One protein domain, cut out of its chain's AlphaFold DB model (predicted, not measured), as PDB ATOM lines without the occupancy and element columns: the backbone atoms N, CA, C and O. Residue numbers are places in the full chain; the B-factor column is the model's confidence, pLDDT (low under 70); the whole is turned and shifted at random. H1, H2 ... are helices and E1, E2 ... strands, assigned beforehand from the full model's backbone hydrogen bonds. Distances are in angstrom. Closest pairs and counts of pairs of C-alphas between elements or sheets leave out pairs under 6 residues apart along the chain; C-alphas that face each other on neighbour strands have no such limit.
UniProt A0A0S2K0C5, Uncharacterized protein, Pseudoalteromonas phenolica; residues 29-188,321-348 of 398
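What this domain is: This is residues 29 to 188 and 321 to 348 of the 398 residues of an uncharacterized protein of Pseudoalteromonas phenolica (UniProt A0A0S2K0C5). A strongly twisted sheet of six strands makes the middle layer, with H1, H2 and H5 over one face and H3 and H4 over the other. The hairpin of E1 and E2 lies at one edge, and past E6, at the other edge, residues 161 to 188 run with no named element. The printed part has 188 residues, with five named helices and six named strands in the order H1 E1 E2 E3 H2 E4 H3 E5 H4 E6 H5. The sheet is mixed, in the order E1 E2 E4 E3 E5 E6, and the class is mixed, helices and strands. The whole is compact, with a radius of gyration of the C-alphas of 15.4 A and spans of 44 by 41 by 29 A.

How they stand to each other: Start at H1, residues 29 to 39, over E1, residues 48 to 54; their closest C-alphas, Cys 29 and Cys 48, are 5.6 A apart. E1 forms an antiparallel hairpin with E2, residues 61 to 67, where N 51 and O 64 are 2.8 A apart. Next find E3, residues 75 to 81, H2, residues 86 to 101, and E4, residues 106 to 112: a strand-helix-strand unit, two parallel neighbour strands with a helix between, its crossover right-handed. Look at N 109 and O 77, 2.8 A, between E4 and E3, and at N 110 and O 65, 2.8 A, between E4 and antiparallel E2. H2 touches H1 at a steep tilt of 66 degrees, the closest C-alphas being those of Tyr 36 and Ala 93, 5.1 A. H3, residues 117 to 129, is on the opposite face, along E3 at 1 degree on the local plane. It leads to E5, residues 134 to 138, parallel to E3, with N 136 and O 78 2.8 A apart; E4, H3 and E5 are a split unit, with E3 between its strands. E5, H4, residues 140 to 149, and E6, residues 157 to 160, form another right-handed unit, with N 158 and O 135 2.8 A apart. H4 is on the same face as H3. H5, residues 321 to 334, touches H2 at a steep tilt of 49 degrees, closest at the C-alphas of Ser 91 and Ala 323, 5.0 A. In the five helices every O i to N i+4 pair is within hydrogen-bond range.

Where its parts are: Find C-alpha 29 at (122.460, 96.726, 90.168), where H1 begins. H2 spans 22.1 A, H5 20.1 A, E1 19.5 A and H3 18.4 A; E2, E3 and E4 span 19.2 A each. H5 ends at C-alpha 334, (109.092, 110.277, 72.521).

The domain as a whole: The farthest C-alphas, Gly 59 and Leu 174, are 45.9 A apart. Residues 189 to 320 are cut out, and C-alphas 188 and 321 are 11.0 A apart. Of the links printed whole, none is long. Confidence is under 70 at residues 33 to 47 and 51 to 63.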
ATOM      1  N   CYS A  29     122.357  95.307  89.813       70.94
ATOM      2  CA  CYS A  29     122.460  96.726  90.168       70.94
ATOM      3  C   CYS A  29     123.901  97.175  90.432       70.94
ATOM      4  O   CYS A  29     124.239  98.301  90.082       70.94
ATOM      5  N   ASP A  30     124.743  96.309  90.992       71.88
ATOM      6  CA  ASP A  30     126.158  96.602  91.213       71.88
ATOM      7  C   ASP A  30     126.895  96.661  89.867       71.88
ATOM      8  O   ASP A  30     127.636  97.608  89.620       71.88
ATOM      9  N   ARG A  31     126.613  95.735  88.935       73.56
ATOM     10  CA  ARG A  31     127.142  95.792  87.557       73.56
ATOM     11  C   ARG A  31     126.699  97.047  86.820       73.56
ATOM     12  O   ARG A  31     127.519  97.688  86.176       73.56
ATOM     13  N   MET A  32     125.430  97.432  86.949       71.69
ATOM     14  CA  MET A  32     124.913  98.674  86.374       71.69
ATOM     15  C   MET A  32     125.555  99.905  86.993       71.69
ATOM     16  O   MET A  32     125.818 100.864  86.278       71.69
ATOM     17  N   PHE A  33     125.813  99.895  88.299       67.69
ATOM     18  CA  PHE A  33     126.499 100.994  88.966       67.69
ATOM     19  C   PHE A  33     127.953 101.095  88.496       67.69
ATOM     20  O   PHE A  33     128.388 102.183  88.142       67.69
ATOM     21  N   ILE A  34     128.660  99.966  88.375       69.38
ATOM     22  CA  ILE A  34     130.017  99.895  87.811       69.38
ATOM     23  C   ILE A  34     130.029 100.381  86.358       69.38
ATOM     24  O   ILE A  34     130.845 101.225  85.997       69.38
ATOM     25  N   ALA A  35     129.114  99.890  85.517       69.31
ATOM     26  CA  ALA A  35     128.990 100.330  84.130       69.31
ATOM     27  C   ALA A  35     128.678 101.830  84.050       69.31
ATOM     28  O   ALA A  35     129.261 102.536  83.231       69.31
ATOM     29  N   TYR A  36     127.815 102.334  84.938       64.44
ATOM     30  CA  TYR A  36     127.493 103.752  85.024       64.44
ATOM     31  C   TYR A  36     128.690 104.597  85.460       64.44
ATOM     32  O   TYR A  36     128.952 105.622  84.843       64.44
ATOM     33  N   GLN A  37     129.451 104.163  86.465       60.12
ATOM     34  CA  GLN A  37     130.681 104.833  86.890       60.12
ATOM     35  C   GLN A  37     131.744 104.837  85.790       60.12
ATOM     36  O   GLN A  37     132.426 105.841  85.627       60.12
ATOM     37  N   LYS A  38     131.853 103.763  84.994       64.31
ATOM     38  CA  LYS A  38     132.752 103.733  83.828       64.31
ATOM     39  C   LYS A  38     132.403 104.817  82.804       64.31
ATOM     40  O   LYS A  38     133.308 105.385  82.204       64.31
ATOM     41  N   VAL A  39     131.114 105.101  82.596       58.12
ATOM     42  CA  VAL A  39     130.680 106.114  81.620       58.12
ATOM     43  C   VAL A  39     130.493 107.511  82.222       58.12
ATOM     44  O   VAL A  39     130.505 108.481  81.477       58.12
ATOM     45  N   ALA A  40     130.298 107.659  83.532       52.78
ATOM     46  CA  ALA A  40     130.058 108.943  84.205       52.78
ATOM     47  C   ALA A  40     130.647 108.955  85.629       52.78
ATOM     48  O   ALA A  40     129.886 108.950  86.608       52.78
ATOM     49  N   PRO A  41     131.985 108.954  85.769       52.50
ATOM     50  CA  PRO A  41     132.647 108.909  87.074       52.50
ATOM     51  C   PRO A  41     132.328 110.133  87.954       52.50
ATOM     52  O   PRO A  41     132.348 110.039  89.178       52.50
ATOM     53  N   GLU A  42     131.955 111.262  87.350       45.00
ATOM     54  CA  GLU A  42     131.638 112.527  88.020       45.00
ATOM     55  C   GLU A  42     130.205 112.640  88.595       45.00
ATOM     56  O   GLU A  42     129.870 113.652  89.218       45.00
ATOM     57  N   HIS A  43     129.334 111.633  88.423       48.69
ATOM     58  CA  HIS A  43     127.903 111.760  88.744       48.69
ATOM     59  C   HIS A  43     127.325 110.641  89.638       48.69
ATOM     60  O   HIS A  43     126.850 109.607  89.168       48.69
ATOM     61  N   ASN A  44     127.199 110.926  90.942       52.12
ATOM     62  CA  ASN A  44     126.503 110.082  91.928       52.12
ATOM     63  C   ASN A  44     124.986 110.358  91.954       52.12
ATOM     64  O   ASN A  44     124.494 111.089  92.811       52.12
ATOM     65  N   GLY A  45     124.224 109.794  91.010       54.81
ATOM     66  CA  GLY A  45     122.764 110.007  90.954       54.81
ATOM     67  C   GLY A  45     121.924 108.855  90.399       54.81
ATOM     68  O   GLY A  45     120.713 108.994  90.236       54.81
ATOM     69  N   LEU A  46     122.537 107.716  90.068       63.44
ATOM     70  CA  LEU A  46     121.816 106.550  89.560       63.44
ATOM     71  C   LEU A  46     121.171 105.783  90.722       63.44
ATOM     72  O   LEU A  46     121.866 105.251  91.583       63.44
ATOM     73  N   THR A  47     119.845 105.677  90.733       67.62
ATOM     74  CA  THR A  47     119.139 104.759  91.637       67.62
ATOM     75  C   THR A  47     118.817 103.471  90.886       67.62
ATOM     76  O   THR A  47     118.132 103.541  89.862       67.62
ATOM     77  N   CYS A  48     119.257 102.319  91.397       70.50
ATOM     78  CA  CYS A  48     118.857 100.999  90.904       70.50
ATOM     79  C   CYS A  48     118.134 100.233  92.014       70.50
ATOM     80  O   CYS A  48     118.640 100.137  93.132       70.50
ATOM     81  N   LYS A  49     116.950  99.684  91.722       71.12
ATOM     82  CA  LYS A  49     116.235  98.796  92.650       71.12
ATOM     83  C   LYS A  49     115.948  97.463  91.981       71.12
ATOM     84  O   LYS A  49     115.332  97.420  90.917       71.12
ATOM     85  N   LYS A  50     116.337  96.382  92.653       70.25
ATOM     86  CA  LYS A  50     115.960  95.022  92.268       70.25
ATOM     87  C   LYS A  50     114.513  94.746  92.653       70.25
ATOM     88  O   LYS A  50     114.071  95.070  93.760       70.25
ATOM     89  N   ARG A  51     113.788  94.096  91.755       66.88
ATOM     90  CA  ARG A  51     112.472  93.522  92.006       66.88
ATOM     91  C   ARG A  51     112.449  92.110  91.451       66.88
ATOM     92  O   ARG A  51     112.973  91.851  90.378       66.88
ATOM     93  N   PHE A  52     111.814  91.205  92.176       65.38
ATOM     94  CA  PHE A  52     111.602  89.854  91.691       65.38
ATOM     95  C   PHE A  52     110.191  89.716  91.121       65.38
ATOM     96  O   PHE A  52     109.218  90.097  91.774       65.38
ATOM     97  N   VAL A  53     110.081  89.173  89.911       64.69
ATOM     98  CA  VAL A  53     108.808  88.890  89.236       64.69
ATOM     99  C   VAL A  53     108.685  87.395  89.018       64.69
ATOM    100  O   VAL A  53     109.634  86.736  88.610       64.69
ATOM    101  N   LYS A  54     107.519  86.825  89.303       59.94
ATOM    102  CA  LYS A  54     107.297  85.390  89.129       59.94
ATOM    103  C   LYS A  54     107.158  85.061  87.636       59.94
ATOM    104  O   LYS A  54     106.270  85.590  86.976       59.94
ATOM    105  N   SER A  55     108.019  84.187  87.114       61.88
ATOM    106  CA  SER A  55     107.951  83.648  85.751       61.88
ATOM    107  C   SER A  55     106.603  82.969  85.527       61.88
ATOM    108  O   SER A  55     106.213  82.090  86.301       61.88
ATOM    109  N   ALA A  56     105.920  83.343  84.444       55.66
ATOM    110  CA  ALA A  56     104.618  82.787  84.083       55.66
ATOM    111  C   ALA A  56     104.676  81.276  83.780       55.66
ATOM    112  O   ALA A  56     103.709  80.564  84.028       55.66
ATOM    113  N   LYS A  57     105.818  80.776  83.286       52.28
ATOM    114  CA  LYS A  57     105.995  79.368  82.888       52.28
ATOM    115  C   LYS A  57     106.557  78.492  84.005       52.28
ATOM    116  O   LYS A  57     106.141  77.352  84.161       52.28
ATOM    117  N   THR A  58     107.538  79.000  84.751       64.19
ATOM    118  CA  THR A  58     108.292  78.185  85.725       64.19
ATOM    119  C   THR A  58     107.905  78.458  87.172       64.19
ATOM    120  O   THR A  58     108.322  77.730  88.069       64.19
ATOM    121  N   GLY A  59     107.168  79.542  87.434       64.12
ATOM    122  CA  GLY A  59     106.883  80.002  88.789       64.12
ATOM    123  C   GLY A  59     108.110  80.525  89.552       64.12
ATOM    124  O   GLY A  59     107.955  80.912  90.710       64.12
ATOM    125  N   ARG A  60     109.306  80.553  88.941       67.50
ATOM    126  CA  ARG A  60     110.542  81.059  89.560       67.50
ATOM    127  C   ARG A  60     110.554  82.582  89.606       67.50
ATOM    128  O   ARG A  60     110.056  83.234  88.695       67.50
ATOM    129  N   LEU A  61     111.144  83.145  90.655       55.19
ATOM    130  CA  LEU A  61     111.400  84.579  90.753       55.19
ATOM    131  C   LEU A  61     112.519  84.968  89.778       55.19
ATOM    132  O   LEU A  61     113.617  84.429  89.860       55.19
ATOM    133  N   LYS A  62     112.227  85.893  88.866       65.38
ATOM    134  CA  LYS A  62     113.168  86.498  87.926       65.38
ATOM    135  C   LYS A  62     113.507  87.912  88.340       65.38
ATOM    136  O   LYS A  62     112.654  88.633  88.856       65.38
ATOM    137  N   GLU A  63     114.751  88.292  88.105       66.19
ATOM    138  CA  GLU A  63     115.245  89.626  88.405       66.19
ATOM    139  C   GLU A  63     114.762  90.622  87.341       66.19
ATOM    140  O   GLU A  63     115.038  90.488  86.153       66.19
ATOM    141  N   GLN A  64     114.029  91.629  87.796       72.00
ATOM    142  CA  GLN A  64     113.723  92.860  87.084       72.00
ATOM    143  C   GLN A  64     114.436  93.992  87.820       72.00
ATOM    144  O   GLN A  64     114.483  94.011  89.053       72.00
ATOM    145  N   ALA A  65     114.958  94.962  87.081       76.81
ATOM    146  CA  ALA A  65     115.566  96.142  87.678       76.81
ATOM    147  C   ALA A  65     114.872  97.417  87.207       76.81
ATOM    148  O   ALA A  65     114.448  97.526  86.058       76.81
ATOM    149  N   GLU A  66     114.755  98.381  88.113       76.06
ATOM    150  CA  GLU A  66     114.279  99.731  87.814       76.06
ATOM    151  C   GLU A  66     115.446 100.711  87.952       76.06
ATOM    152  O   GLU A  66     116.124 100.718  88.984       76.06
ATOM    153  N   LEU A  67     115.656 101.543  86.930       77.25
ATOM    154  CA  LEU A  67     116.689 102.577  86.874       77.25
ATOM    155  C   LEU A  67     116.047 103.971  86.835       77.25
ATOM    156  O   LEU A  67     115.037 104.157  86.153       77.25
ATOM    157  N   ASN A  68     116.684 104.952  87.490       75.12
ATOM    158  CA  ASN A  68     116.254 106.360  87.539       75.12
ATOM    159  C   ASN A  68     114.814 106.529  88.049       75.12
ATOM    160  O   ASN A  68     113.964 107.023  87.324       75.12
ATOM    161  N   ARG A  69     114.519 106.119  89.288       75.56
ATOM    162  CA  ARG A  69     113.149 106.137  89.810       75.56
ATOM    163  C   ARG A  69     112.705 107.566  90.134       75.56
ATOM    164  O   ARG A  69     112.872 108.036  91.259       75.56
ATOM    165  N   TYR A  70     112.100 108.237  89.166       76.81
ATOM    166  CA  TYR A  70     111.401 109.493  89.389       76.81
ATOM    167  C   TYR A  70     109.987 109.202  89.922       76.81
ATOM    168  O   TYR A  70     109.313 108.318  89.386       76.81
ATOM    169  N   PRO A  71     109.520 109.914  90.968       77.94
ATOM    170  CA  PRO A  71     108.135 109.809  91.440       77.94
ATOM    171  C   PRO A  71     107.108 110.191  90.367       77.94
ATOM    172  O   PRO A  71     106.015 109.639  90.351       77.94
ATOM    173  N   ASP A  72     107.495 111.108  89.479       85.25
ATOM    174  CA  ASP A  72     106.700 111.614  88.362       85.25
ATOM    175  C   ASP A  72     107.568 111.606  87.085       85.25
ATOM    176  O   ASP A  72     108.226 112.607  86.763       85.25
ATOM    177  N   PRO A  73     107.738 110.434  86.442       91.62
ATOM    178  CA  PRO A  73     108.504 110.322  85.207       91.62
ATOM    179  C   PRO A  73     107.702 110.904  84.035       91.62
ATOM    180  O   PRO A  73     106.499 110.694  83.932       91.62
ATOM    181  N   GLN A  74     108.384 111.564  83.099       95.25
ATOM    182  CA  GLN A  74     107.787 111.934  81.810       95.25
ATOM    183  C   GLN A  74     107.530 110.699  80.944       95.25
ATOM    184  O   GLN A  74     106.543 110.670  80.222       95.25
ATOM    185  N   PHE A  75     108.415 109.698  81.017       97.69
ATOM    186  CA  PHE A  75     108.325 108.487  80.202       97.69
ATOM    187  C   PHE A  75     108.685 107.225  80.992       97.69
ATOM    188  O   PHE A  75     109.591 107.229  81.835       97.69
ATOM    189  N   ASN A  76     108.020 106.121  80.662       97.44
ATOM    190  CA  ASN A  76     108.329 104.771  81.115       97.44
ATOM    191  C   ASN A  76     108.852 103.952  79.933       97.44
ATOM    192  O   ASN A  76     108.158 103.744  78.938       97.44
ATOM    193  N   ILE A  77     110.088 103.471  80.052       98.44
ATOM    194  CA  ILE A  77     110.785 102.768  78.974       98.44
ATOM    195  C   ILE A  77     111.133 101.349  79.411       98.44
ATOM    196  O   ILE A  77     111.669 101.136  80.498       98.44
ATOM    197  N   LEU A  78     110.856 100.371  78.549       98.31
ATOM    198  CA  LEU A  78     111.263  98.982  78.740       98.31
ATOM    199  C   LEU A  78     112.587  98.750  78.011       98.31
ATOM    200  O   LEU A  78     112.690  99.019  76.822       98.31
ATOM    201  N   VAL A  79     113.584  98.198  78.690       98.31
ATOM    202  CA  VAL A  79     114.796  97.652  78.070       98.31
ATOM    203  C   VAL A  79     114.664  96.135  78.074       98.31
ATOM    204  O   VAL A  79     114.739  95.499  79.126       98.31
ATOM    205  N   LEU A  80     114.433  95.562  76.896       97.81
ATOM    206  CA  LEU A  80     114.235  94.130  76.705       97.81
ATOM    207  C   LEU A  80     115.546  93.483  76.246       97.81
ATOM    208  O   LEU A  80     116.064  93.821  75.182       97.81
ATOM    209  N   SER A  81     116.071  92.542  77.031       96.19
ATOM    210  CA  SER A  81     117.374  91.908  76.793       96.19
ATOM    211  C   SER A  81     117.300  90.373  76.870       96.19
ATOM    212  O   SER A  81     116.570  89.835  77.700       96.19
ATOM    213  N   PRO A  82     118.041  89.636  76.020       93.88
ATOM    214  CA  PRO A  82     117.999  88.169  75.974       93.88
ATOM    215  C   PRO A  82     118.847  87.497  77.057       93.88
ATOM    216  O   PRO A  82     118.695  86.304  77.299       93.88
ATOM    217  N   LYS A  83     119.814  88.227  77.607       89.81
ATOM    218  CA  LYS A  83     120.751  87.801  78.645       89.81
ATOM    219  C   LYS A  83     121.283  89.049  79.333       89.81
ATOM    220  O   LYS A  83     121.233  90.127  78.746       89.81
ATOM    221  N   TRP A  84     121.867  88.899  80.513       86.12
ATOM    222  CA  TRP A  84     122.738  89.931  81.063       86.12
ATOM    223  C   TRP A  84     124.087  89.911  80.341       86.12
ATOM    224  O   TRP A  84     124.602  88.838  80.026       86.12
ATOM    225  N   SER A  85     124.646  91.083  80.046       84.81
ATOM    226  CA  SER A  85     126.000  91.196  79.500       84.81
ATOM    227  C   SER A  85     126.558  92.592  79.739       84.81
ATOM    228  O   SER A  85     125.809  93.567  79.700       84.81
ATOM    229  N   THR A  86     127.878  92.695  79.887       82.69
ATOM    230  CA  THR A  86     128.575  93.981  80.033       82.69
ATOM    231  C   THR A  86     128.242  94.950  78.897       82.69
ATOM    232  O   THR A  86     128.061  96.138  79.138       82.69
ATOM    233  N   ALA A  87     128.079  94.447  77.669       85.75
ATOM    234  CA  ALA A  87     127.678  95.252  76.516       85.75
ATOM    235  C   ALA A  87     126.327  95.951  76.734       85.75
ATOM    236  O   ALA A  87     126.175  97.140  76.466       85.75
ATOM    237  N   TYR A  88     125.341  95.214  77.245       91.94
ATOM    238  CA  TYR A  88     124.000  95.743  77.495       91.94
ATOM    239  C   TYR A  88     123.974  96.670  78.706       91.94
ATOM    240  O   TYR A  88     123.228  97.652  78.699       91.94
ATOM    241  N   ASP A  89     124.802  96.385  79.711       87.69
ATOM    242  CA  ASP A  89     124.951  97.220  80.898       87.69
ATOM    243  C   ASP A  89     125.538  98.592  80.508       87.69
ATOM    244  O   ASP A  89     124.941  99.622  80.827       87.69
ATOM    245  N   ILE A  90     126.627  98.614  79.721       87.75
ATOM    246  CA  ILE A  90     127.239  99.840  79.170       87.75
ATOM    247  C   ILE A  90     126.214 100.634  78.358       87.75
ATOM    248  O   ILE A  90     126.008 101.823  78.607       87.75
ATOM    249  N   SER A  91     125.519  99.994  77.419       93.50
ATOM    250  CA  SER A  91     124.555 100.701  76.572       93.50
ATOM    251  C   SER A  91     123.359 101.236  77.337       93.50
ATOM    252  O   SER A  91     122.892 102.337  77.054       93.50
ATOM    253  N   THR A  92     122.859 100.489  78.321       93.69
ATOM    254  CA  THR A  92     121.739 100.956  79.142       93.69
ATOM    255  C   THR A  92     122.162 102.122  80.029       93.69
ATOM    256  O   THR A  92     121.423 103.101  80.140       93.69
ATOM    257  N   ALA A  93     123.358 102.052  80.622       90.19
ATOM    258  CA  ALA A  93     123.936 103.149  81.389       90.19
ATOM    259  C   ALA A  93     124.106 104.405  80.522       90.19
ATOM    260  O   ALA A  93     123.724 105.499  80.942       90.19
ATOM    261  N   GLU A  94     124.592 104.235  79.292       93.12
ATOM    262  CA  GLU A  94     124.800 105.328  78.349       93.12
ATOM    263  C   GLU A  94     123.494 105.980  77.892       93.12
ATOM    264  O   GLU A  94     123.373 107.206  77.907       93.12
ATOM    265  N   ILE A  95     122.481 105.177  77.554       96.56
ATOM    266  CA  ILE A  95     121.142 105.683  77.227       96.56
ATOM    267  C   ILE A  95     120.580 106.465  78.419       96.56
ATOM    268  O   ILE A  95     120.113 107.593  78.268       96.56
ATOM    269  N   ALA A  96     120.648 105.901  79.626       92.81
ATOM    270  CA  ALA A  96     120.137 106.551  80.827       92.81
ATOM    271  C   ALA A  96     120.859 107.873  81.135       92.81
ATOM    272  O   ALA A  96     120.219 108.837  81.568       92.81
ATOM    273  N   ARG A  97     122.175 107.926  80.897       89.56
ATOM    274  CA  ARG A  97     122.999 109.135  81.004       89.56
ATOM    275  C   ARG A  97     122.561 110.197  80.001       89.56
ATOM    276  O   ARG A  97     122.315 111.330  80.406       89.56
ATOM    277  N   ASP A  98     122.393 109.839  78.732       94.56
ATOM    278  CA  ASP A  98     121.968 110.772  77.682       94.56
ATOM    279  C   ASP A  98     120.578 111.380  77.963       94.56
ATOM    280  O   ASP A  98     120.388 112.594  77.827       94.56
ATOM    281  N   PHE A  99     119.622 110.574  78.442       95.31
ATOM    282  CA  PHE A  99     118.306 111.066  78.871       95.31
ATOM    283  C   PHE A  99     118.408 112.047  80.044       95.31
ATOM    284  O   PHE A  99     117.807 113.124  79.997       95.31
ATOM    285  N   ARG A 100     119.214 111.717  81.064       90.56
ATOM    286  CA  ARG A 100     119.443 112.589  82.225       90.56
ATOM    287  C   ARG A 100     120.084 113.915  81.819       90.56
ATOM    288  O   ARG A 100     119.583 114.963  82.211       90.56
ATOM    289  N   ASN A 101     121.137 113.871  81.006       91.50
ATOM    290  CA  ASN A 101     121.837 115.065  80.520       91.50
ATOM    291  C   ASN A 101     120.932 115.938  79.640       91.50
ATOM    292  O   ASN A 101     121.106 117.150  79.577       91.50
ATOM    293  N   SER A 102     119.922 115.332  79.010       93.81
ATOM    294  CA  SER A 102     118.888 116.041  78.252       93.81
ATOM    295  C   SER A 102     117.746 116.586  79.126       93.81
ATOM    296  O   SER A 102     116.793 117.145  78.588       93.81
ATOM    297  N   GLY A 103     117.791 116.403  80.451       93.25
ATOM    298  CA  GLY A 103     116.734 116.827  81.376       93.25
ATOM    299  C   GLY A 103     115.428 116.027  81.263       93.25
ATOM    300  O   GLY A 103     114.397 116.457  81.782       93.25
ATOM    301  N   ILE A 104     115.448 114.873  80.590       94.38
ATOM    302  CA  ILE A 104     114.264 114.039  80.377       94.38
ATOM    303  C   ILE A 104     114.147 113.052  81.541       94.38
ATOM    304  O   ILE A 104     114.998 112.183  81.741       94.38
ATOM    305  N   LYS A 105     113.079 113.199  82.328       93.31
ATOM    306  CA  LYS A 105     112.804 112.330  83.477       93.31
ATOM    307  C   LYS A 105     112.206 111.016  82.989       93.31
ATOM    308  O   LYS A 105     111.031 110.974  82.640       93.31
ATOM    309  N   THR A 106     112.990 109.950  83.001       94.19
ATOM    310  CA  THR A 106     112.562 108.645  82.491       94.19
ATOM    311  C   THR A 106     112.803 107.557  83.518       94.19
ATOM    312  O   THR A 106     113.908 107.467  84.056       94.19
ATOM    313  N   ASN A 107     111.803 106.696  83.718       94.25
ATOM    314  CA  ASN A 107     111.966 105.436  84.434       94.25
ATOM    315  C   ASN A 107     112.289 104.331  83.427       94.25
ATOM    316  O   ASN A 107     111.513 104.089  82.500       94.25
ATOM    317  N   PHE A 108     113.405 103.630  83.624       94.75
ATOM    318  CA  PHE A 108     113.720 102.449  82.822       94.75
ATOM    319  C   PHE A 108     113.385 101.188  83.612       94.75
ATOM    320  O   PHE A 108     113.846 101.009  84.739       94.75
ATOM    321  N   THR A 109     112.610 100.299  83.002       93.62
ATOM    322  CA  THR A 109     112.417  98.923  83.461       93.62
ATOM    323  C   THR A 109     113.288  98.013  82.620       93.62
ATOM    324  O   THR A 109     113.119  97.950  81.409       93.62
ATOM    325  N   LEU A 110     114.219  97.308  83.247       94.25
ATOM    326  CA  LEU A 110     115.132  96.400  82.571       94.25
ATOM    327  C   LEU A 110     114.649  94.972  82.797       94.25
ATOM    328  O   LEU A 110     114.447  94.551  83.941       94.25
ATOM    329  N   PHE A 111     114.467  94.238  81.702       92.50
ATOM    330  CA  PHE A 111     114.013  92.858  81.730       92.50
ATOM    331  C   PHE A 111     114.943  91.959  80.922       92.50
ATOM    332  O   PHE A 111     115.152  92.164  79.723       92.50
ATOM    333  N   ASN A 112     115.481  90.946  81.595       91.25
ATOM    334  CA  ASN A 112     116.212  89.858  80.970       91.25
ATOM    335  C   ASN A 112     115.291  88.639  80.845       91.25
ATOM    336  O   ASN A 112     114.901  88.047  81.851       91.25
ATOM    337  N   TYR A 113     114.967  88.255  79.611       91.94
ATOM    338  CA  TYR A 113     114.108  87.103  79.339       91.94
ATOM    339  C   TYR A 113     114.884  85.782  79.195       91.94
ATOM    340  O   TYR A 113     114.277  84.745  78.948       91.94
ATOM    341  N   GLU A 114     116.212  85.786  79.358       89.38
ATOM    342  CA  GLU A 114     117.083  84.595  79.377       89.38
ATOM    343  C   GLU A 114     116.897  83.678  78.152       89.38
ATOM    344  O   GLU A 114     116.924  82.452  78.245       89.38
ATOM    345  N   GLY A 115     116.643  84.276  76.988       89.12
ATOM    346  CA  GLY A 115     116.364  83.561  75.744       89.12
ATOM    347  C   GLY A 115     114.971  82.922  75.655       89.12
ATOM    348  O   GLY A 115     114.652  82.329  74.630       89.12
ATOM    349  N   ASN A 116     114.122  83.053  76.676       91.62
ATOM    350  CA  ASN A 116     112.738  82.582  76.661       91.62
ATOM    351  C   ASN A 116     111.794  83.598  75.987       91.62
ATOM    352  O   ASN A 116     111.310  84.536  76.621       91.62
ATOM    353  N   GLU A 117     111.496  83.385  74.704       95.25
ATOM    354  CA  GLU A 117     110.635  84.281  73.913       95.25
ATOM    355  C   GLU A 117     109.204  84.422  74.475       95.25
ATOM    356  O   GLU A 117     108.619  85.494  74.361       95.25
ATOM    357  N   ILE A 118     108.671  83.410  75.178       92.94
ATOM    358  CA  ILE A 118     107.346  83.490  75.832       92.94
ATOM    359  C   ILE A 118     107.346  84.557  76.935       92.94
ATOM    360  O   ILE A 118     106.366  85.265  77.151       92.94
ATOM    361  N   GLU A 119     108.451  84.677  77.668       89.19
ATOM    362  CA  GLU A 119     108.573  85.696  78.708       89.19
ATOM    363  C   GLU A 119     108.814  87.082  78.122       89.19
ATOM    364  O   GLU A 119     108.327  88.065  78.680       89.19
ATOM    365  N   ALA A 120     109.525  87.164  76.996       94.81
ATOM    366  CA  ALA A 120     109.671  88.410  76.258       94.81
ATOM    367  C   ALA A 120     108.302  88.926  75.780       94.81
ATOM    368  O   ALA A 120     107.983  90.095  75.993       94.81
ATOM    369  N   GLU A 121     107.464  88.047  75.223       95.50
ATOM    370  CA  GLU A 121     106.091  88.368  74.818       95.50
ATOM    371  C   GLU A 121     105.244  88.829  76.010       95.50
ATOM    372  O   GLU A 121     104.673  89.919  75.975       95.50
ATOM    373  N   ALA A 122     105.239  88.065  77.108       90.62
ATOM    374  CA  ALA A 122     104.498  88.425  78.316       90.62
ATOM    375  C   ALA A 122     104.923  89.792  78.886       90.62
ATOM    376  O   ALA A 122     104.079  90.558  79.360       90.62
ATOM    377  N   MET A 123     106.218  90.120  78.826       94.38
ATOM    378  CA  MET A 123     106.724  91.419  79.265       94.38
ATOM    379  C   MET A 123     106.276  92.555  78.339       94.38
ATOM    380  O   MET A 123     105.897  93.619  78.826       94.38
ATOM    381  N   ILE A 124     106.254  92.338  77.021       97.00
ATOM    382  CA  ILE A 124     105.714  93.318  76.072       97.00
ATOM    383  C   ILE A 124     104.216  93.538  76.316       97.00
ATOM    384  O   ILE A 124     103.776  94.686  76.388       97.00
ATOM    385  N   THR A 125     103.433  92.475  76.526       95.25
ATOM    386  CA  THR A 125     102.007  92.596  76.877       95.25
ATOM    387  C   THR A 125     101.817  93.379  78.173       95.25
ATOM    388  O   THR A 125     100.969  94.270  78.250       95.25
ATOM    389  N   TRP A 126     102.623  93.097  79.197       93.75
ATOM    390  CA  TRP A 126     102.592  93.862  80.440       93.75
ATOM    391  C   TRP A 126     102.942  95.338  80.213       93.75
ATOM    392  O   TRP A 126     102.250  96.209  80.740       93.75
ATOM    393  N   ALA A 127     103.950  95.630  79.390       96.62
ATOM    394  CA  ALA A 127     104.331  96.993  79.036       96.62
ATOM    395  C   ALA A 127     103.193  97.732  78.308       96.62
ATOM    396  O   ALA A 127     102.938  98.896  78.609       96.62
ATOM    397  N   GLN A 128     102.440  97.054  77.435       96.38
ATOM    398  CA  GLN A 128     101.244  97.617  76.790       96.38
ATOM    399  C   GLN A 128     100.143  97.928  77.807       96.38
ATOM    400  O   GLN A 128      99.609  99.035  77.815       96.38
ATOM    401  N   LEU A 129      99.841  96.987  78.708       94.50
ATOM    402  CA  LEU A 129      98.856  97.182  79.781       94.50
ATOM    403  C   LEU A 129      99.251  98.308  80.744       94.50
ATOM    404  O   LEU A 129      98.386  98.955  81.332       94.50
ATOM    405  N   LYS A 130     100.554  98.529  80.928       94.31
ATOM    406  CA  LYS A 130     101.120  99.611  81.741       94.31
ATOM    407  C   LYS A 130     101.434 100.877  80.953       94.31
ATOM    408  O   LYS A 130     101.989 101.796  81.542       94.31
ATOM    409  N   GLN A 131     101.044 100.931  79.679       96.44
ATOM    410  CA  GLN A 131     101.193 102.096  78.808       96.44
ATOM    411  C   GLN A 131     102.633 102.625  78.768       96.44
ATOM    412  O   GLN A 131     102.873 103.817  78.906       96.44
ATOM    413  N   PHE A 132     103.600 101.723  78.606       98.25
ATOM    414  CA  PHE A 132     104.982 102.113  78.351       98.25
ATOM    415  C   PHE A 132     105.090 102.891  77.038       98.25
ATOM    416  O   PHE A 132     104.441 102.553  76.047       98.25
ATOM    417  N   ASP A 133     105.962 103.892  77.028       98.69
ATOM    418  CA  ASP A 133     106.094 104.833  75.917       98.69
ATOM    419  C   ASP A 133     107.044 104.326  74.828       98.69
ATOM    420  O   ASP A 133     106.934 104.709  73.663       98.69
ATOM    421  N   LEU A 134     108.010 103.479  75.201       98.88
ATOM    422  CA  LEU A 134     109.035 102.969  74.293       98.88
ATOM    423  C   LEU A 134     109.655 101.661  74.797       98.88
ATOM    424  O   LEU A 134     109.781 101.429  76.003       98.88
ATOM    425  N   ILE A 135     110.099 100.828  73.856       98.88
ATOM    426  CA  ILE A 135     110.917  99.639  74.105       98.88
ATOM    427  C   ILE A 135     112.291  99.835  73.462       98.88
ATOM    428  O   ILE A 135     112.393 100.124  72.273       98.88
ATOM    429  N   PHE A 136     113.363  99.612  74.213       98.88
ATOM    430  CA  PHE A 136     114.669  99.309  73.642       98.88
ATOM    431  C   PHE A 136     114.812  97.797  73.473       98.88
ATOM    432  O   PHE A 136     114.741  97.059  74.459       98.88
ATOM    433  N   SER A 137     115.038  97.326  72.243       98.50
ATOM    434  CA  SER A 137     115.435  95.936  71.991       98.50
ATOM    435  C   SER A 137     116.958  95.831  72.043       98.50
ATOM    436  O   SER A 137     117.659  96.293  71.139       98.50
ATOM    437  N   MET A 138     117.474  95.264  73.132       96.62
ATOM    438  CA  MET A 138     118.900  95.262  73.446       96.62
ATOM    439  C   MET A 138     119.585  93.991  72.931       96.62
ATOM    440  O   MET A 138     119.316  92.882  73.401       96.62
ATOM    441  N   GLY A 139     120.492  94.149  71.968       94.38
ATOM    442  CA  GLY A 139     121.194  93.039  71.331       94.38
ATOM    443  C   GLY A 139     120.453  92.439  70.135       94.38
ATOM    444  O   GLY A 139     119.239  92.594  69.968       94.38
ATOM    445  N   SER A 140     121.185  91.688  69.308       93.69
ATOM    446  CA  SER A 140     120.635  91.090  68.082       93.69
ATOM    447  C   SER A 140     119.515  90.090  68.341       93.69
ATOM    448  O   SER A 140     118.568  90.055  67.572       93.69
ATOM    449  N   LYS A 141     119.570  89.295  69.421       94.56
ATOM    450  CA  LYS A 141     118.512  88.307  69.714       94.56
ATOM    451  C   LYS A 141     117.192  88.962  70.134       94.56
ATOM    452  O   LYS A 141     116.140  88.509  69.701       94.56
ATOM    453  N   ALA A 142     117.236  90.026  70.944       97.31
ATOM    454  CA  ALA A 142     116.024  90.777  71.283       97.31
ATOM    455  C   ALA A 142     115.479  91.519  70.068       97.31
ATOM    456  O   ALA A 142     114.270  91.539  69.865       97.31
ATOM    457  N   THR A 143     116.368  92.089  69.252       97.94
ATOM    458  CA  THR A 143     115.983  92.776  68.016       97.94
ATOM    459  C   THR A 143     115.349  91.805  67.021       97.94
ATOM    460  O   THR A 143     114.273  92.084  66.517       97.94
ATOM    461  N   ASP A 144     115.928  90.622  66.817       97.31
ATOM    462  CA  ASP A 144     115.339  89.562  65.995       97.31
ATOM    463  C   ASP A 144     113.944  89.149  66.489       97.31
ATOM    464  O   ASP A 144     112.990  89.090  65.712       97.31
ATOM    465  N   PHE A 145     113.807  88.932  67.801       98.06
ATOM    466  CA  PHE A 145     112.531  88.591  68.421       98.06
ATOM    467  C   PHE A 145     111.454  89.655  68.158       98.06
ATOM    468  O   PHE A 145     110.359  89.305  67.712       98.06
ATOM    469  N   VAL A 146     111.736  90.945  68.390       98.44
ATOM    470  CA  VAL A 146     110.743  92.012  68.154       98.44
ATOM    471  C   VAL A 146     110.475  92.229  66.663       98.44
ATOM    472  O   VAL A 146     109.329  92.480  66.295       98.44
ATOM    473  N   SER A 147     111.480  92.066  65.798       98.06
ATOM    474  CA  SER A 147     111.326  92.147  64.338       98.06
ATOM    475  C   SER A 147     110.382  91.077  63.794       98.06
ATOM    476  O   SER A 147     109.626  91.348  62.862       98.06
ATOM    477  N   ARG A 148     110.416  89.865  64.364       97.19
ATOM    478  CA  ARG A 148     109.544  88.750  63.965       97.19
ATOM    479  C   ARG A 148     108.155  88.832  64.587       97.19
ATOM    480  O   ARG A 148     107.170  88.631  63.889       97.19
ATOM    481  N   ASN A 149     108.086  89.111  65.889       97.56
ATOM    482  CA  ASN A 149     106.875  88.869  66.680       97.56
ATOM    483  C   ASN A 149     106.141  90.146  67.111       97.56
ATOM    484  O   ASN A 149     105.002  90.070  67.556       97.56
ATOM    485  N   TYR A 150     106.773  91.319  67.002       98.06
ATOM    486  CA  TYR A 150     106.205  92.589  67.476       98.06
ATOM    487  C   TYR A 150     106.301  93.734  66.456       98.06
ATOM    488  O   TYR A 150     106.050  94.905  66.763       98.06
ATOM    489  N   LYS A 151     106.640  93.405  65.207       95.50
ATOM    490  CA  LYS A 151     106.547  94.322  64.074       95.50
ATOM    491  C   LYS A 151     105.078  94.709  63.888       95.50
ATOM    492  O   LYS A 151     104.219  93.842  63.798       95.50
ATOM    493  N   HIS A 152     104.809  96.010  63.826       95.88
ATOM    494  CA  HIS A 152     103.465  96.611  63.845       95.88
ATOM    495  C   HIS A 152     102.761  96.588  65.214       95.88
ATOM    496  O   HIS A 152     101.557  96.824  65.293       95.88
ATOM    497  N   GLY A 153     103.512  96.358  66.295       97.38
ATOM    498  CA  GLY A 153     103.031  96.558  67.659       97.38
ATOM    499  C   GLY A 153     102.694  98.020  67.972       97.38
ATOM    500  O   GLY A 153     103.030  98.942  67.228       97.38
ATOM    501  N   THR A 154     102.023  98.238  69.103       97.50
ATOM    502  CA  THR A 154     101.534  99.566  69.505       97.50
ATOM    503  C   THR A 154     102.600 100.434  70.165       97.50
ATOM    504  O   THR A 154     102.536 101.655  70.046       97.50
ATOM    505  N   ILE A 155     103.574  99.830  70.853       98.69
ATOM    506  CA  ILE A 155     104.666 100.573  71.486       98.69
ATOM    507  C   ILE A 155     105.798 100.758  70.463       98.69
ATOM    508  O   ILE A 155     106.210  99.777  69.828       98.69
ATOM    509  N   PRO A 156     106.325 101.982  70.288       98.81
ATOM    510  CA  PRO A 156     107.547 102.224  69.536       98.81
ATOM    511  C   PRO A 156     108.736 101.416  70.057       98.81
ATOM    512  O   PRO A 156     108.961 101.326  71.264       98.81
ATOM    513  N   VAL A 157     109.545 100.884  69.147       98.88
ATOM    514  CA  VAL A 157     110.758 100.133  69.473       98.88
ATOM    515  C   VAL A 157     111.972 100.838  68.879       98.88
ATOM    516  O   VAL A 157     111.927 101.304  67.742       98.88
ATOM    517  N   VAL A 158     113.074 100.886  69.622       98.88
ATOM    518  CA  VAL A 158     114.385 101.306  69.118       98.88
ATOM    519  C   VAL A 158     115.389 100.189  69.366       98.88
ATOM    520  O   VAL A 158     115.542  99.742  70.503       98.88
ATOM    521  N   SER A 159     116.089  99.727  68.329       98.62
ATOM    522  CA  SER A 159     117.159  98.747  68.538       98.62
ATOM    523  C   SER A 159     118.417  99.418  69.081       98.62
ATOM    524  O   SER A 159     118.783 100.519  68.661       98.62
ATOM    525  N   ALA A 160     119.093  98.732  69.998       97.50
ATOM    526  CA  ALA A 160     120.389  99.120  70.541       97.50
ATOM    527  C   ALA A 160     121.284  97.878  70.637       97.50
ATOM    528  O   ALA A 160     120.803  96.771  70.885       97.50
ATOM    529  N   CYS A 161     122.584  98.041  70.406       93.00
ATOM    530  CA  CYS A 161     123.576  96.961  70.382       93.00
ATOM    531  C   CYS A 161     123.220  95.777  69.479       93.00
ATOM    532  O   CYS A 161     123.621  94.640  69.729       93.00
ATOM    533  N   SER A 162     122.466  96.038  68.414       93.50
ATOM    534  CA  SER A 162     122.084  95.038  67.423       93.50
ATOM    535  C   SER A 162     123.000  95.103  66.208       93.50
ATOM    536  O   SER A 162     123.469  96.177  65.830       93.50
ATOM    537  N   LYS A 163     123.217  93.951  65.566       93.00
ATOM    538  CA  LYS A 163     123.864  93.908  64.251       93.00
ATOM    539  C   LYS A 163     123.023  94.615  63.184       93.00
ATOM    540  O   LYS A 163     121.844  94.906  63.399       93.00
ATOM    541  N   ASP A 164     123.665  94.851  62.044       94.38
ATOM    542  CA  ASP A 164     123.105  95.544  60.886       94.38
ATOM    543  C   ASP A 164     121.722  94.993  60.468       94.38
ATOM    544  O   ASP A 164     121.620  93.844  60.029       94.38
ATOM    545  N   PRO A 165     120.646  95.795  60.570       96.31
ATOM    546  CA  PRO A 165     119.285  95.349  60.278       96.31
ATOM    547  C   PRO A 165     119.028  95.086  58.787       96.31
ATOM    548  O   PRO A 165     118.087  94.367  58.460       96.31
ATOM    549  N   ILE A 166     119.830  95.655  57.883       95.25
ATOM    550  CA  ILE A 166     119.723  95.434  56.437       95.25
ATOM    551  C   ILE A 166     120.311  94.068  56.110       95.25
ATOM    552  O   ILE A 166     119.648  93.238  55.494       95.25
ATOM    553  N   ALA A 167     121.523  93.796  56.599       93.56
ATOM    554  CA  ALA A 167     122.162  92.494  56.418       93.56
ATOM    555  C   ALA A 167     121.364  91.357  57.085       93.56
ATOM    556  O   ALA A 167     121.356  90.231  56.594       93.56
ATOM    557  N   MET A 168     120.658  91.658  58.180       94.88
ATOM    558  CA  MET A 168     119.753  90.721  58.851       94.88
ATOM    559  C   MET A 168     118.376  90.582  58.170       94.88
ATOM    560  O   MET A 168     117.576  89.752  58.594       94.88
ATOM    561  N   GLY A 169     118.081  91.362  57.125       95.44
ATOM    562  CA  GLY A 169     116.826  91.279  56.368       95.44
ATOM    563  C   GLY A 169     115.610  91.909  57.056       95.44
ATOM    564  O   GLY A 169     114.474  91.656  56.658       95.44
ATOM    565  N   TYR A 170     115.814  92.734  58.085       95.94
ATOM    566  CA  TYR A 170     114.733  93.444  58.779       95.94
ATOM    567  C   TYR A 170     114.304  94.724  58.055       95.94
ATOM    568  O   TYR A 170     113.185  95.203  58.259       95.94
ATOM    569  N   VAL A 171     115.200  95.293  57.243       97.31
ATOM    570  CA  VAL A 171     115.007  96.550  56.516       97.31
ATOM    571  C   VAL A 171     115.410  96.373  55.059       97.31
ATOM    572  O   VAL A 171     116.452  95.794  54.763       97.31
ATOM    573  N   ASP A 172     114.595  96.916  54.158       95.25
ATOM    574  CA  ASP A 172     114.910  96.979  52.734       95.25
ATOM    575  C   ASP A 172     116.110  97.928  52.492       95.25
ATOM    576  O   ASP A 172     116.046  99.095  52.906       95.25
ATOM    577  N   PRO A 173     117.190  97.469  51.824       94.00
ATOM    578  CA  PRO A 173     118.381  98.278  51.555       94.00
ATOM    579  C   PRO A 173     118.115  99.530  50.706       94.00
ATOM    580  O   PRO A 173     118.852 100.504  50.826       94.00
ATOM    581  N   LEU A 174     117.085  99.541  49.855       94.44
ATOM    582  CA  LEU A 174     116.737 100.701  49.029       94.44
ATOM    583  C   LEU A 174     115.998 101.766  49.836       94.44
ATOM    584  O   LEU A 174     116.173 102.963  49.617       94.44
ATOM    585  N   LEU A 175     115.161 101.330  50.777       94.06
ATOM    586  CA  LEU A 175     114.350 102.238  51.583       94.06
ATOM    587  C   LEU A 175     115.115 102.772  52.785       94.06
ATOM    588  O   LEU A 175     114.821 103.877  53.248       94.06
ATOM    589  N   MET A 176     116.066 101.989  53.308       95.19
ATOM    590  CA  MET A 176     116.831 102.293  54.521       95.19
ATOM    591  C   MET A 176     115.932 102.613  55.724       95.19
ATOM    592  O   MET A 176     116.367 103.282  56.653       95.19
ATOM    593  N   LYS A 177     114.670 102.175  55.711       96.62
ATOM    594  CA  LYS A 177     113.616 102.491  56.687       96.62
ATOM    595  C   LYS A 177     112.773 101.247  56.929       96.62
ATOM    596  O   LYS A 177     112.485 100.508  55.989       96.62
ATOM    597  N   SER A 178     112.349 101.016  58.171       96.62
ATOM    598  CA  SER A 178     111.620  99.786  58.516       96.62
ATOM    599  C   SER A 178     110.162  99.782  58.063       96.62
ATOM    600  O   SER A 178     109.615  98.706  57.831       96.62
ATOM    601  N   GLN A 179     109.536 100.962  57.959       96.31
ATOM    602  CA  GLN A 179     108.094 101.137  57.739       96.31
ATOM    603  C   GLN A 179     107.215 100.500  58.836       96.31
ATOM    604  O   GLN A 179     106.071 100.116  58.594       96.31
ATOM    605  N   THR A 180     107.742 100.361  60.056       97.50
ATOM    606  CA  THR A 180     107.056  99.711  61.188       97.50
ATOM    607  C   THR A 180     107.094 100.579  62.447       97.50
ATOM    608  O   THR A 180     107.512 101.733  62.421       97.50
ATOM    609  N   ASN A 181     106.681 100.032  63.591       98.50
ATOM    610  CA  ASN A 181     106.897 100.644  64.902       98.50
ATOM    611  C   ASN A 181     108.363 100.574  65.379       98.50
ATOM    612  O   ASN A 181     108.629 100.986  66.502       98.50
ATOM    613  N   ILE A 182     109.309 100.082  64.569       98.75
ATOM    614  CA  ILE A 182     110.699  99.836  64.978       98.75
ATOM    615  C   ILE A 182     111.647 100.801  64.263       98.75
ATOM    616  O   ILE A 182     111.707 100.808  63.037       98.75
ATOM    617  N   ALA A 183     112.429 101.576  65.008       98.69
ATOM    618  CA  ALA A 183     113.551 102.340  64.478       98.69
ATOM    619  C   ALA A 183     114.855 101.589  64.756       98.69
ATOM    620  O   ALA A 183     115.220 101.367  65.911       98.69
ATOM    621  N   TYR A 184     115.565 101.187  63.705       98.56
ATOM    622  CA  TYR A 184     116.791 100.419  63.878       98.56
ATOM    623  C   TYR A 184     118.024 101.311  63.956       98.56
ATOM    624  O   TYR A 184     118.170 102.261  63.188       98.56
ATOM    625  N   THR A 185     118.950 100.941  64.830       97.75
ATOM    626  CA  THR A 185     120.348 101.372  64.801       97.75
ATOM    627  C   THR A 185     121.258 100.162  64.599       97.75
ATOM    628  O   THR A 185     120.909  99.043  64.992       97.75
ATOM    629  N   SER A 186     122.413 100.384  63.976       95.06
ATOM    630  CA  SER A 186     123.422  99.362  63.699       95.06
ATOM    631  C   SER A 186     124.643  99.541  64.598       95.06
ATOM    632  O   SER A 186     125.156 100.652  64.760       95.06
ATOM    633  N   LEU A 187     125.123  98.435  65.163       93.19
ATOM    634  CA  LEU A 187     126.430  98.320  65.816       93.19
ATOM    635  C   LEU A 187     127.548  97.979  64.803       93.19
ATOM    636  O   LEU A 187     128.696  97.754  65.175       93.19
ATOM    637  N   ASN A 188     127.237  97.912  63.511       91.69
ATOM    638  CA  ASN A 188     128.225  97.682  62.466       91.69
ATOM    639  C   ASN A 188     128.570  99.008  61.779       91.69
ATOM    640  O   ASN A 188     127.689  99.811  61.469       91.69
ATOM    641  N   SER A 321     128.808 104.604  71.509       93.56
ATOM    642  CA  SER A 321     128.415 105.369  70.316       93.56
ATOM    643  C   SER A 321     127.088 104.881  69.733       93.56
ATOM    644  O   SER A 321     126.230 105.703  69.396       93.56
ATOM    645  N   ASN A 322     126.862 103.563  69.674       96.00
ATOM    646  CA  ASN A 322     125.563 103.032  69.256       96.00
ATOM    647  C   ASN A 322     124.449 103.378  70.264       96.00
ATOM    648  O   ASN A 322     123.360 103.783  69.855       96.00
ATOM    649  N   ALA A 323     124.719 103.296  71.569       96.31
ATOM    650  CA  ALA A 323     123.754 103.643  72.610       96.31
ATOM    651  C   ALA A 323     123.340 105.122  72.566       96.31
ATOM    652  O   ALA A 323     122.149 105.417  72.663       96.31
ATOM    653  N   ARG A 324     124.277 106.051  72.329       95.88
ATOM    654  CA  ARG A 324     123.961 107.475  72.103       95.88
ATOM    655  C   ARG A 324     123.065 107.679  70.887       95.88
ATOM    656  O   ARG A 324     122.119 108.467  70.935       95.88
ATOM    657  N   LEU A 325     123.334 106.957  69.798       97.31
ATOM    658  CA  LEU A 325     122.501 107.005  68.597       97.31
ATOM    659  C   LEU A 325     121.086 106.471  68.868       97.31
ATOM    660  O   LEU A 325     120.103 107.115  68.491       97.31
ATOM    661  N   ALA A 326     120.970 105.346  69.575       98.50
ATOM    662  CA  ALA A 326     119.690 104.777  69.985       98.50
ATOM    663  C   ALA A 326     118.922 105.723  70.925       98.50
ATOM    664  O   ALA A 326     117.728 105.957  70.727       98.50
ATOM    665  N   ALA A 327     119.601 106.344  71.892       98.38
ATOM    666  CA  ALA A 327     119.007 107.344  72.774       98.38
ATOM    667  C   ALA A 327     118.496 108.559  71.986       98.38
ATOM    668  O   ALA A 327     117.372 109.010  72.204       98.38
ATOM    669  N   ASN A 328     119.255 109.045  70.995       98.12
ATOM    670  CA  ASN A 328     118.799 110.116  70.108       98.12
ATOM    671  C   ASN A 328     117.507 109.737  69.361       98.12
ATOM    672  O   ASN A 328     116.571 110.539  69.314       98.12
ATOM    673  N   TYR A 329     117.430 108.518  68.823       98.62
ATOM    674  CA  TYR A 329     116.237 108.025  68.128       98.62
ATOM    675  C   TYR A 329     115.039 107.944  69.070       98.62
ATOM    676  O   TYR A 329     113.970 108.464  68.747       98.62
ATOM    677  N   ALA A 330     115.233 107.383  70.264       98.69
ATOM    678  CA  ALA A 330     114.191 107.303  71.278       98.69
ATOM    679  C   ALA A 330     113.680 108.689  71.686       98.69
ATOM    680  O   ALA A 330     112.475 108.917  71.669       98.69
ATOM    681  N   LYS A 331     114.571 109.654  71.952       98.50
ATOM    682  CA  LYS A 331     114.177 111.038  72.261       98.50
ATOM    683  C   LYS A 331     113.376 111.670  71.122       98.50
ATOM    684  O   LYS A 331     112.392 112.356  71.376       98.50
ATOM    685  N   ARG A 332     113.758 111.444  69.860       98.38
ATOM    686  CA  ARG A 332     112.991 111.953  68.709       98.38
ATOM    687  C   ARG A 332     111.589 111.357  68.651       98.38
ATOM    688  O   ARG A 332     110.652 112.097  68.380       98.38
ATOM    689  N   ILE A 333     111.452 110.063  68.921       98.62
ATOM    690  CA  ILE A 333     110.162 109.368  68.930       98.62
ATOM    691  C   ILE A 333     109.280 109.872  70.078       98.62
ATOM    692  O   ILE A 333     108.160 110.315  69.833       98.62
ATOM    693  N   LEU A 334     109.808 109.872  71.305       98.31
ATOM    694  CA  LEU A 334     109.092 110.277  72.521       98.31
ATOM    695  C   LEU A 334     108.648 111.742  72.481       98.31
ATOM    696  O   LEU A 334     107.567 112.079  72.941       98.31
ATOM    697  N   MET A 335     109.454 112.615  71.873       96.94
ATOM    698  CA  MET A 335     109.128 114.035  71.711       96.94
ATOM    699  C   MET A 335     108.322 114.327  70.434       96.94
ATOM    700  O   MET A 335     108.243 115.483  70.019       96.94
ATOM    701  N   HIS A 336     107.782 113.299  69.770       95.56
ATOM    702  CA  HIS A 336     106.993 113.396  68.534       95.56
ATOM    703  C   HIS A 336     107.702 114.115  67.365       95.56
ATOM    704  O   HIS A 336     107.065 114.677  66.478       95.56
ATOM    705  N   LYS A 337     109.038 114.066  67.325       95.44
ATOM    706  CA  LYS A 337     109.901 114.627  66.262       95.44
ATOM    707  C   LYS A 337     110.274 113.603  65.180       95.44
ATOM    708  O   LYS A 337     111.149 113.860  64.349       95.44
ATOM    709  N   GLY A 338     109.670 112.420  65.207       94.62
ATOM    710  CA  GLY A 338     109.843 111.388  64.190       94.62
ATOM    711  C   GLY A 338     109.050 110.132  64.524       94.62
ATOM    712  O   GLY A 338     108.915 109.776  65.692       94.62
ATOM    713  N   LYS A 339     108.537 109.452  63.498       97.44
ATOM    714  CA  LYS A 339     107.905 108.141  63.656       97.44
ATOM    715  C   LYS A 339     108.946 107.038  63.474       97.44
ATOM    716  O   LYS A 339     109.752 107.156  62.550       97.44
ATOM    717  N   PRO A 340     108.913 105.954  64.270       97.88
ATOM    718  CA  PRO A 340     109.964 104.940  64.256       97.88
ATOM    719  C   PRO A 340     110.283 104.399  62.858       97.88
ATOM    720  O   PRO A 340     111.435 104.423  62.440       97.88
ATOM    721  N   GLY A 341     109.257 104.003  62.100       96.94
ATOM    722  CA  GLY A 341     109.439 103.402  60.781       96.94
ATOM    723  C   GLY A 341     109.770 104.353  59.644       96.94
ATOM    724  O   GLY A 341     110.081 103.890  58.551       96.94
ATOM    725  N   GLU A 342     109.718 105.661  59.889       97.75
ATOM    726  CA  GLU A 342     110.132 106.685  58.929       97.75
ATOM    727  C   GLU A 342     111.582 107.138  59.167       97.75
ATOM    728  O   GLU A 342     112.180 107.766  58.285       97.75
ATOM    729  N   LEU A 343     112.153 106.825  60.340       98.06
ATOM    730  CA  LEU A 343     113.556 107.084  60.634       98.06
ATOM    731  C   LEU A 343     114.439 106.168  59.775       98.06
ATOM    732  O   LEU A 343     114.151 104.971  59.669       98.06
ATOM    733  N   PRO A 344     115.504 106.709  59.152       97.56
ATOM    734  CA  PRO A 344     116.463 105.871  58.454       97.56
ATOM    735  C   PRO A 344     117.150 104.921  59.441       97.56
ATOM    736  O   PRO A 344     117.165 105.183  60.640       97.56
ATOM    737  N   VAL A 345     117.763 103.844  58.954       97.75
ATOM    738  CA  VAL A 345     118.646 103.015  59.778       97.75
ATOM    739  C   VAL A 345     119.756 103.900  60.341       97.75
ATOM    740  O   VAL A 345     120.494 104.555  59.602       97.75
ATOM    741  N   GLY A 346     119.861 103.930  61.666       96.81
ATOM    742  CA  GLY A 346     120.890 104.671  62.372       96.81
ATOM    743  C   GLY A 346     122.246 104.005  62.190       96.81
ATOM    744  O   GLY A 346     122.485 102.934  62.742       96.81
ATOM    745  N   LEU A 347     123.144 104.670  61.465       94.38
ATOM    746  CA  LEU A 347     124.526 104.243  61.263       94.38
ATOM    747  C   LEU A 347     125.489 105.227  61.933       94.38
ATOM    748  O   LEU A 347     125.323 106.445  61.821       94.38
ATOM    749  N   VAL A 348     126.527 104.701  62.580       90.06
ATOM    750  CA  VAL A 348     127.670 105.505  63.022       90.06
ATOM    751  C   VAL A 348     128.603 105.683  61.823       90.06
ATOM    752  O   VAL A 348     129.051 104.708  61.226       90.06
TER     753      VAL A 348